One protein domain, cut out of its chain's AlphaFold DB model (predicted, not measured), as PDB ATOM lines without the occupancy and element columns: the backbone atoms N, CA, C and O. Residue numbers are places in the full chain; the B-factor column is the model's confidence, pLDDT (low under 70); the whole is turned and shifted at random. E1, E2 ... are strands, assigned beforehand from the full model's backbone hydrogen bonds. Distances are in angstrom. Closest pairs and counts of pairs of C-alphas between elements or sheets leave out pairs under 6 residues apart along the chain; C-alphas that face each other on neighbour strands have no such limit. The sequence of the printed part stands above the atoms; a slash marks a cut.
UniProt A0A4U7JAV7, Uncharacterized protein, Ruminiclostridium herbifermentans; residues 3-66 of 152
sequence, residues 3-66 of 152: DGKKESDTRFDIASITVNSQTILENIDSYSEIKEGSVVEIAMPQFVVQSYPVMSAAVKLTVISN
ATOM      1  N   ASP A   3      82.754   5.862  36.887       75.62
ATOM      2  CA  ASP A   3      82.466   6.779  37.977       75.62
ATOM      3  C   ASP A   3      83.773   7.473  38.367       75.62
ATOM      4  O   ASP A   3      84.826   6.837  38.455       75.62
ATOM      5  N   GLY A   4      83.715   8.786  38.516       66.62
ATOM      6  CA  GLY A   4      84.841   9.666  38.752       66.62
ATOM      7  C   GLY A   4      84.360  11.017  39.270       66.62
ATOM      8  O   GLY A   4      83.192  11.226  39.586       66.62
ATOM      9  N   LYS A   5      85.273  11.981  39.380       59.41
ATOM     10  CA  LYS A   5      84.928  13.350  39.776       59.41
ATOM     11  C   LYS A   5      85.173  14.308  38.634       59.41
ATOM     12  O   LYS A   5      86.040  14.085  37.793       59.41
ATOM     13  N   LYS A   6      84.428  15.411  38.659       62.38
ATOM     14  CA  LYS A   6      84.751  16.589  37.864       62.38
ATOM     15  C   LYS A   6      85.955  17.299  38.493       62.38
ATOM     16  O   LYS A   6      85.829  17.931  39.539       62.38
ATOM     17  N   GLU A   7      87.100  17.171  37.853       64.75
ATOM     18  CA  GLU A   7      88.375  17.799  38.172       64.75
ATOM     19  C   GLU A   7      88.663  18.907  37.145       64.75
ATOM     20  O   GLU A   7      87.829  19.214  36.290       64.75
ATOM     21  N   SER A   8      89.804  19.588  37.251       68.75
ATOM     22  CA  SER A   8      90.131  20.720  36.366       68.75
ATOM     23  C   SER A   8      90.184  20.348  34.879       68.75
ATOM     24  O   SER A   8      89.948  21.197  34.021       68.75
ATOM     25  N   ASP A   9      90.493  19.090  34.587       71.31
ATOM     26  CA  ASP A   9      90.686  18.493  33.268       71.31
ATOM     27  C   ASP A   9      89.598  17.474  32.886       71.31
ATOM     28  O   ASP A   9      89.489  17.111  31.713       71.31
ATOM     29  N   THR A  10      88.720  17.077  33.813       77.94
ATOM     30  CA  THR A  10      87.582  16.201  33.513       77.94
ATOM     31  C   THR A  10      86.271  16.988  33.428       77.94
ATOM     32  O   THR A  10      85.961  17.887  34.211       77.94
ATOM     33  N   ARG A  11      85.452  16.677  32.414       81.81
ATOM     34  CA  ARG A  11      84.190  17.402  32.165       81.81
ATOM     35  C   ARG A  11      82.992  16.824  32.914       81.81
ATOM     36  O   ARG A  11      82.050  17.574  33.185       81.81
ATOM     37  N   PHE A  12      83.027  15.530  33.211       84.25
ATOM     38  CA  PHE A  12      81.916  14.754  33.753       84.25
ATOM     39  C   PHE A  12      82.416  13.884  34.906       84.25
ATOM     40  O   PHE A  12      83.536  13.389  34.857       84.25
ATOM     41  N   ASP A  13      81.579  13.734  35.924       80.06
ATOM     42  CA  ASP A  13      81.765  12.859  37.079       80.06
ATOM     43  C   ASP A  13      81.363  11.415  36.744       80.06
ATOM     44  O   ASP A  13      82.155  10.502  36.927       80.06
ATOM     45  N   ILE A  14      80.185  11.204  36.145       85.50
ATOM     46  CA  ILE A  14      79.692   9.862  35.810       85.50
ATOM     47  C   ILE A  14      79.381   9.754  34.317       85.50
ATOM     48  O   ILE A  14      78.649  10.573  33.746       85.50
ATOM     49  N   ALA A  15      79.890   8.697  33.680       89.62
ATOM     50  CA  ALA A  15      79.641   8.425  32.272       89.62
ATOM     51  C   ALA A  15      79.367   6.943  31.962       89.62
ATOM     52  O   ALA A  15      80.002   6.017  32.469       89.62
ATOM     53  N   SER A  16      78.431   6.711  31.048       91.88
ATOM     54  CA  SER A  16      78.251   5.437  30.362       91.88
ATOM     55  C   SER A  16      78.974   5.496  29.019       91.88
ATOM     56  O   SER A  16      78.572   6.231  28.113       91.88
ATOM     57  N   ILE A  17      80.076   4.753  28.916       93.19
ATOM     58  CA  ILE A  17      80.995   4.817  27.781       93.19
ATOM     59  C   ILE A  17      80.938   3.541  26.958       93.19
ATOM     60  O   ILE A  17      81.127   2.443  27.481       93.19
ATOM     61  N   THR A  18      80.727   3.710  25.657       93.19
ATOM     62  CA  THR A  18      80.883   2.647  24.666       93.19
ATOM     63  C   THR A  18      82.330   2.615  24.183       93.19
ATOM     64  O   THR A  18      82.821   3.598  23.627       93.19
ATOM     65  N   VAL A  19      82.988   1.470  24.354       92.38
ATOM     66  CA  VAL A  19      84.300   1.160  23.770       92.38
ATOM     67  C   VAL A  19      84.069   0.232  22.582       92.38
ATOM     68  O   VAL A  19      83.341  -0.753  22.703       92.38
ATOM     69  N   ASN A  20      84.626   0.559  21.420       90.31
ATOM     70  CA  ASN A  20      84.455  -0.232  20.200       90.31
ATOM     71  C   ASN A  20      85.744  -0.239  19.360       90.31
ATOM     72  O   ASN A  20      86.768   0.287  19.785       90.31
ATOM     73  N   SER A  21      85.699  -0.823  18.160       90.38
ATOM     74  CA  SER A  21      86.867  -0.951  17.275       90.38
ATOM     75  C   SER A  21      87.458   0.374  16.772       90.38
ATOM     76  O   SER A  21      88.538   0.364  16.191       90.38
ATOM     77  N   GLN A  22      86.765   1.499  16.955       92.38
ATOM     78  CA  GLN A  22      87.254   2.839  16.620       92.38
ATOM     79  C   GLN A  22      87.903   3.542  17.818       92.38
ATOM     80  O   GLN A  22      88.522   4.590  17.639       92.38
ATOM     81  N   THR A  23      87.755   3.001  19.030       94.69
ATOM     82  CA  THR A  23      88.388   3.549  20.230       94.69
ATOM     83  C   THR A  23      89.884   3.250  20.206       94.69
ATOM     84  O   THR A  23      90.294   2.099  20.069       94.69
ATOM     85  N   ILE A  24      90.704   4.283  20.384       96.38
ATOM     86  CA  ILE A  24      92.150   4.132  20.570       96.38
ATOM     87  C   ILE A  24      92.396   3.622  21.991       96.38
ATOM     88  O   ILE A  24      91.979   4.268  22.954       96.38
ATOM     89  N   LEU A  25      93.063   2.478  22.121       95.12
ATOM     90  CA  LEU A  25      93.432   1.895  23.409       95.12
ATOM     91  C   LEU A  25      94.895   2.209  23.738       95.12
ATOM     92  O   LEU A  25      95.762   2.106  22.871       95.12
ATOM     93  N   GLU A  26      95.163   2.584  24.986       93.62
ATOM     94  CA  GLU A  26      96.517   2.720  25.528       93.62
ATOM     95  C   GLU A  26      96.701   1.858  26.777       93.62
ATOM     96  O   GLU A  26      95.798   1.754  27.613       93.62
ATOM     97  N   ASN A  27      97.903   1.286  26.904       88.50
ATOM     98  CA  ASN A  27      98.340   0.355  27.956       88.50
ATOM     99  C   ASN A  27      97.618  -1.005  27.991       88.50
ATOM    100  O   ASN A  27      97.859  -1.792  28.901       88.50
ATOM    101  N   ILE A  28      96.769  -1.286  27.003       88.69
ATOM    102  CA  ILE A  28      96.105  -2.576  26.779       88.69
ATOM    103  C   ILE A  28      95.997  -2.832  25.272       88.69
ATOM    104  O   ILE A  28      95.910  -1.880  24.492       88.69
ATOM    105  N   ASP A  29      95.944  -4.101  24.871       88.44
ATOM    106  CA  ASP A  29      95.778  -4.503  23.469       88.44
ATOM    107  C   ASP A  29      94.304  -4.785  23.128       88.44
ATOM    108  O   ASP A  29      93.885  -4.699  21.970       88.44
ATOM    109  N   SER A  30      93.491  -5.113  24.137       90.12
ATOM    110  CA  SER A  30      92.078  -5.460  23.987       90.12
ATOM    111  C   SER A  30      91.211  -4.915  25.120       90.12
ATOM    112  O   SER A  30      91.570  -4.963  26.295       90.12
ATOM    113  N   TYR A  31      89.980  -4.506  24.794       86.56
ATOM    114  CA  TYR A  31      88.983  -4.094  25.793       86.56
ATOM    115  C   TYR A  31      88.606  -5.216  26.777       86.56
ATOM    116  O   TYR A  31      88.090  -4.928  27.852       86.56
ATOM    117  N   SER A  32      88.874  -6.486  26.443       86.94
ATOM    118  CA  SER A  32      88.688  -7.622  27.360       86.94
ATOM    119  C   SER A  32      89.646  -7.608  28.554       86.94
ATOM    120  O   SER A  32      89.443  -8.360  29.502       86.94
ATOM    121  N   GLU A  33      90.705  -6.801  28.496       87.25
ATOM    122  CA  GLU A  33      91.685  -6.662  29.576       87.25
ATOM    123  C   GLU A  33      91.246  -5.667  30.653       87.25
ATOM    124  O   GLU A  33      91.799  -5.689  31.751       87.25
ATOM    125  N   ILE A  34      90.246  -4.825  30.365       86.06
ATOM    126  CA  ILE A  34      89.703  -3.858  31.323       86.06
ATOM    127  C   ILE A  34      88.912  -4.625  32.378       86.06
ATOM    128  O   ILE A  34      87.882  -5.240  32.087       86.06
ATOM    129  N   LYS A  35      89.380  -4.568  33.621       81.44
ATOM    130  CA  LYS A  35      88.709  -5.199  34.761       81.44
ATOM    131  C   LYS A  35      87.789  -4.212  35.463       81.44
ATOM    132  O   LYS A  35      87.997  -2.999  35.428       81.44
ATOM    133  N   GLU A  36      86.775  -4.723  36.145       74.25
ATOM    134  CA  GLU A  36      86.029  -3.894  37.086       74.25
ATOM    135  C   GLU A  36      86.980  -3.358  38.170       74.25
ATOM    136  O   GLU A  36      87.795  -4.107  38.704       74.25
ATOM    137  N   GLY A  37      86.891  -2.062  38.473       72.00
ATOM    138  CA  GLY A  37      87.849  -1.381  39.350       72.00
ATOM    139  C   GLY A  37      89.094  -0.854  38.632       72.00
ATOM    140  O   GLY A  37      89.967  -0.298  39.292       72.00
ATOM    141  N   SER A  38      89.176  -0.976  37.303       82.06
ATOM    142  CA  SER A  38      90.224  -0.293  36.544       82.06
ATOM    143  C   SER A  38      90.066   1.219  36.647       82.06
ATOM    144  O   SER A  38      88.973   1.756  36.460       82.06
ATOM    145  N   VAL A  39      91.176   1.909  36.876       80.44
ATOM    146  CA  VAL A  39      91.259   3.363  36.760       80.44
ATOM    147  C   VAL A  39      91.561   3.687  35.306       80.44
ATOM    148  O   VAL A  39      92.545   3.196  34.744       80.44
ATOM    149  N   VAL A  40      90.701   4.492  34.690       87.94
ATOM    150  CA  VAL A  40      90.768   4.812  33.263       87.94
ATOM    151  C   VAL A  40      90.666   6.312  33.033       87.94
ATOM    152  O   VAL A  40      89.874   6.996  33.676       87.94
ATOM    153  N   GLU A  41      91.429   6.806  32.065       88.94
ATOM    154  CA  GLU A  41      91.231   8.127  31.473       88.94
ATOM    155  C   GLU A  41      90.495   7.963  30.142       88.94
ATOM    156  O   GLU A  41      90.839   7.097  29.330       88.94
ATOM    157  N   ILE A  42      89.456   8.771  29.915       91.62
ATOM    158  CA  ILE A  42      88.597   8.651  28.732       91.62
ATOM    159  C   ILE A  42      88.496   9.990  28.017       91.62
ATOM    160  O   ILE A  42      87.869  10.932  28.506       91.62
ATOM    161  N   ALA A  43      89.021  10.039  26.794       93.06
ATOM    162  CA  ALA A  43      88.758  11.139  25.881       93.06
ATOM    163  C   ALA A  43      87.431  10.901  25.152       93.06
ATOM    164  O   ALA A  43      87.230   9.885  24.478       93.06
ATOM    165  N   MET A  44      86.531  11.874  25.261       91.94
ATOM    166  CA  MET A  44      85.226  11.871  24.601       91.94
ATOM    167  C   MET A  44      85.216  12.850  23.421       91.94
ATOM    168  O   MET A  44      85.947  13.845  23.444       91.94
ATOM    169  N   PRO A  45      84.367  12.627  22.401       91.94
ATOM    170  CA  PRO A  45      84.110  13.640  21.387       91.94
ATOM    171  C   PRO A  45      83.554  14.926  22.017       91.94
ATOM    172  O   PRO A  45      82.982  14.925  23.107       91.94
ATOM    173  N   GLN A  46      83.681  16.041  21.293       87.81
ATOM    174  CA  GLN A  46      83.179  17.344  21.742       87.81
ATOM    175  C   GLN A  46      81.679  17.311  22.080       87.81
ATOM    176  O   GLN A  46      81.249  17.955  23.044       87.81
ATOM    177  N   PHE A  47      80.909  16.562  21.286       89.06
ATOM    178  CA  PHE A  47      79.472  16.377  21.441       89.06
ATOM    179  C   PHE A  47      79.186  15.012  22.064       89.06
ATOM    180  O   PHE A  47      79.584  13.985  21.522       89.06
ATOM    181  N   VAL A  48      78.464  15.019  23.182       91.94
ATOM    182  CA  VAL A  48      78.027  13.826  23.920       91.94
ATOM    183  C   VAL A  48      76.518  13.891  24.144       91.94
ATOM    184  O   VAL A  48      75.920  14.967  24.036       91.94
ATOM    185  N   VAL A  49      75.894  12.765  24.489       91.69
ATOM    186  CA  VAL A  49      74.497  12.767  24.933       91.69
ATOM    187  C   VAL A  49      74.447  13.392  26.323       91.69
ATOM    188  O   VAL A  49      75.054  12.885  27.268       91.69
ATOM    189  N   GLN A  50      73.734  14.513  26.441       87.25
ATOM    190  CA  GLN A  50      73.564  15.225  27.706       87.25
ATOM    191  C   GLN A  50      72.507  14.536  28.576       87.25
ATOM    192  O   GLN A  50      71.363  14.973  28.669       87.25
ATOM    193  N   SER A  51      72.908  13.429  29.188       89.12
ATOM    194  CA  SER A  51      72.159  12.677  30.194       89.12
ATOM    195  C   SER A  51      72.954  12.600  31.500       89.12
ATOM    196  O   SER A  51      74.109  13.020  31.551       89.12
ATOM    197  N   TYR A  52      72.344  12.055  32.554       85.31
ATOM    198  CA  TYR A  52      73.047  11.691  33.784       85.31
ATOM    199  C   TYR A  52      72.770  10.210  34.096       85.31
ATOM    200  O   TYR A  52      71.625   9.880  34.416       85.31
ATOM    201  N   PRO A  53      73.755   9.305  33.937       89.31
ATOM    202  CA  PRO A  53      75.142   9.562  33.524       89.31
ATOM    203  C   PRO A  53      75.256  10.055  32.073       89.31
ATOM    204  O   PRO A  53      74.386   9.756  31.248       89.31
ATOM    205  N   VAL A  54      76.326  10.786  31.740       91.69
ATOM    206  CA  VAL A  54      76.597  11.199  30.348       91.69
ATOM    207  C   VAL A  54      76.823   9.964  29.491       91.69
ATOM    208  O   VAL A  54      77.533   9.054  29.907       91.69
ATOM    209  N   MET A  55      76.250   9.918  28.288       92.88
ATOM    210  CA  MET A  55      76.481   8.802  27.368       92.88
ATOM    211  C   MET A  55      77.353   9.242  26.194       92.88
ATOM    212  O   MET A  55      77.102  10.275  25.565       92.88
ATOM    213  N   SER A  56      78.384   8.454  25.890       94.31
ATOM    214  CA  SER A  56      79.300   8.738  24.785       94.31
ATOM    215  C   SER A  56      80.032   7.488  24.291       94.31
ATOM    216  O   SER A  56      80.113   6.481  24.992       94.31
ATOM    217  N   ALA A  57      80.599   7.562  23.089       93.81
ATOM    218  CA  ALA A  57      81.625   6.627  22.640       93.81
ATOM    219  C   ALA A  57      83.016   7.185  22.985       93.81
ATOM    220  O   ALA A  57      83.256   8.386  22.842       93.81
ATOM    221  N   ALA A  58      83.934   6.328  23.431       94.94
ATOM    222  CA  ALA A  58      85.312   6.732  23.694       94.94
ATOM    223  C   ALA A  58      86.067   6.969  22.377       94.94
ATOM    224  O   ALA A  58      86.112   6.086  21.520       94.94
ATOM    225  N   VAL A  59      86.707   8.137  22.248       96.31
ATOM    226  CA  VAL A  59      87.718   8.384  21.203       96.31
ATOM    227  C   VAL A  59      89.009   7.671  21.579       96.31
ATOM    228  O   VAL A  59      89.623   6.999  20.756       96.31
ATOM    229  N   LYS A  60      89.395   7.806  22.846       95.50
ATOM    230  CA  LYS A  60      90.587   7.199  23.419       95.50
ATOM    231  C   LYS A  60      90.283   6.743  24.840       95.50
ATOM    232  O   LYS A  60      89.599   7.459  25.573       95.50
ATOM    233  N   LEU A  61      90.786   5.572  25.202       94.50
ATOM    234  CA  LEU A  61      90.750   5.036  26.553       94.50
ATOM    235  C   LEU A  61      92.166   4.626  26.945       94.50
ATOM    236  O   LEU A  61      92.770   3.773  26.297       94.50
ATOM    237  N   THR A  62      92.668   5.221  28.019       92.06
ATOM    238  CA  THR A  62      93.951   4.855  28.621       92.06
ATOM    239  C   THR A  62      93.667   4.134  29.928       92.06
ATOM    240  O   THR A  62      93.055   4.705  30.833       92.06
ATOM    241  N   VAL A  63      94.094   2.873  30.037       88.25
ATOM    242  CA  VAL A  63      94.056   2.162  31.321       88.25
ATOM    243  C   VAL A  63      95.254   2.625  32.140       88.25
ATOM    244  O   VAL A  63      96.403   2.404  31.764       88.25
ATOM    245  N   ILE A  64      94.980   3.308  33.248       82.81
ATOM    246  CA  ILE A  64      96.011   3.781  34.179       82.81
ATOM    247  C   ILE A  64      96.418   2.636  35.107       82.81
ATOM    248  O   ILE A  64      97.591   2.459  35.409       82.81
ATOM    249  N   SER A  65      95.444   1.846  35.560       77.06
ATOM    250  CA  SER A  65      95.682   0.652  36.364       77.06
ATOM    251  C   SER A  65      94.482  -0.274  36.252       77.06
ATOM    252  O   SER A  65      93.350   0.188  36.348       77.06
ATOM    253  N   ASN A  66      94.714  -1.579  36.118       75.75
ATOM    254  CA  ASN A  66      93.643  -2.575  36.217       75.75
ATOM    255  C   ASN A  66      93.226  -2.866  37.668       75.75
ATOM    256  O   ASN A  66      92.333  -3.684  37.884       75.75
TER     257      ASN A  66
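Overview. This is residues 3 to 66 of the 152 residues of an uncharacterized protein of Ruminiclostridium herbifermentans (UniProt A0A4U7JAV7). A small rounded body with little regular structure holds a three-strand sheet, E2, E5 and E3, toward one side and a parallel pair, E1 and E4, toward the other, joined by loops. The 64 printed residues have five named strands, E1 to E5 along the chain, and no named helix; the class is all strand, with 23 residues in named elements. The sheet E2, E5, E3 is mixed. The whole is compact, radius of gyration of the C-alphas 11.4 A, spanning 30 by 22 by 19 A.

Along the chain. E1, residues 14 to 18, begins at C-alpha 14 (79.692, 9.862, 35.810) and is 13.3 A long. E2 is residues 24 to 26, E3 39 to 43, 13.6 A, and E4 54 to 57. E5, residues 60 to 65, 15.4 A, ends at C-alpha 65 (95.682, 0.652, 36.364).

Arrangement. E5 is antiparallel to E3, with N 41 and O 62 at 2.9 A, and parallel to E2, with N 61 and O 24 at 2.9 A. E1 and E4 are parallel, with N 16 and O 54 at 2.8 A. E1 is apart from E3 and E5.

Size, cuts and confidence. The farthest C-alphas, Asp 29 and Gln 50, are 30.0 A apart. The printed part has no cut. The link E2 to E3 is long. Residues 4 to 8 are under pLDDT 70.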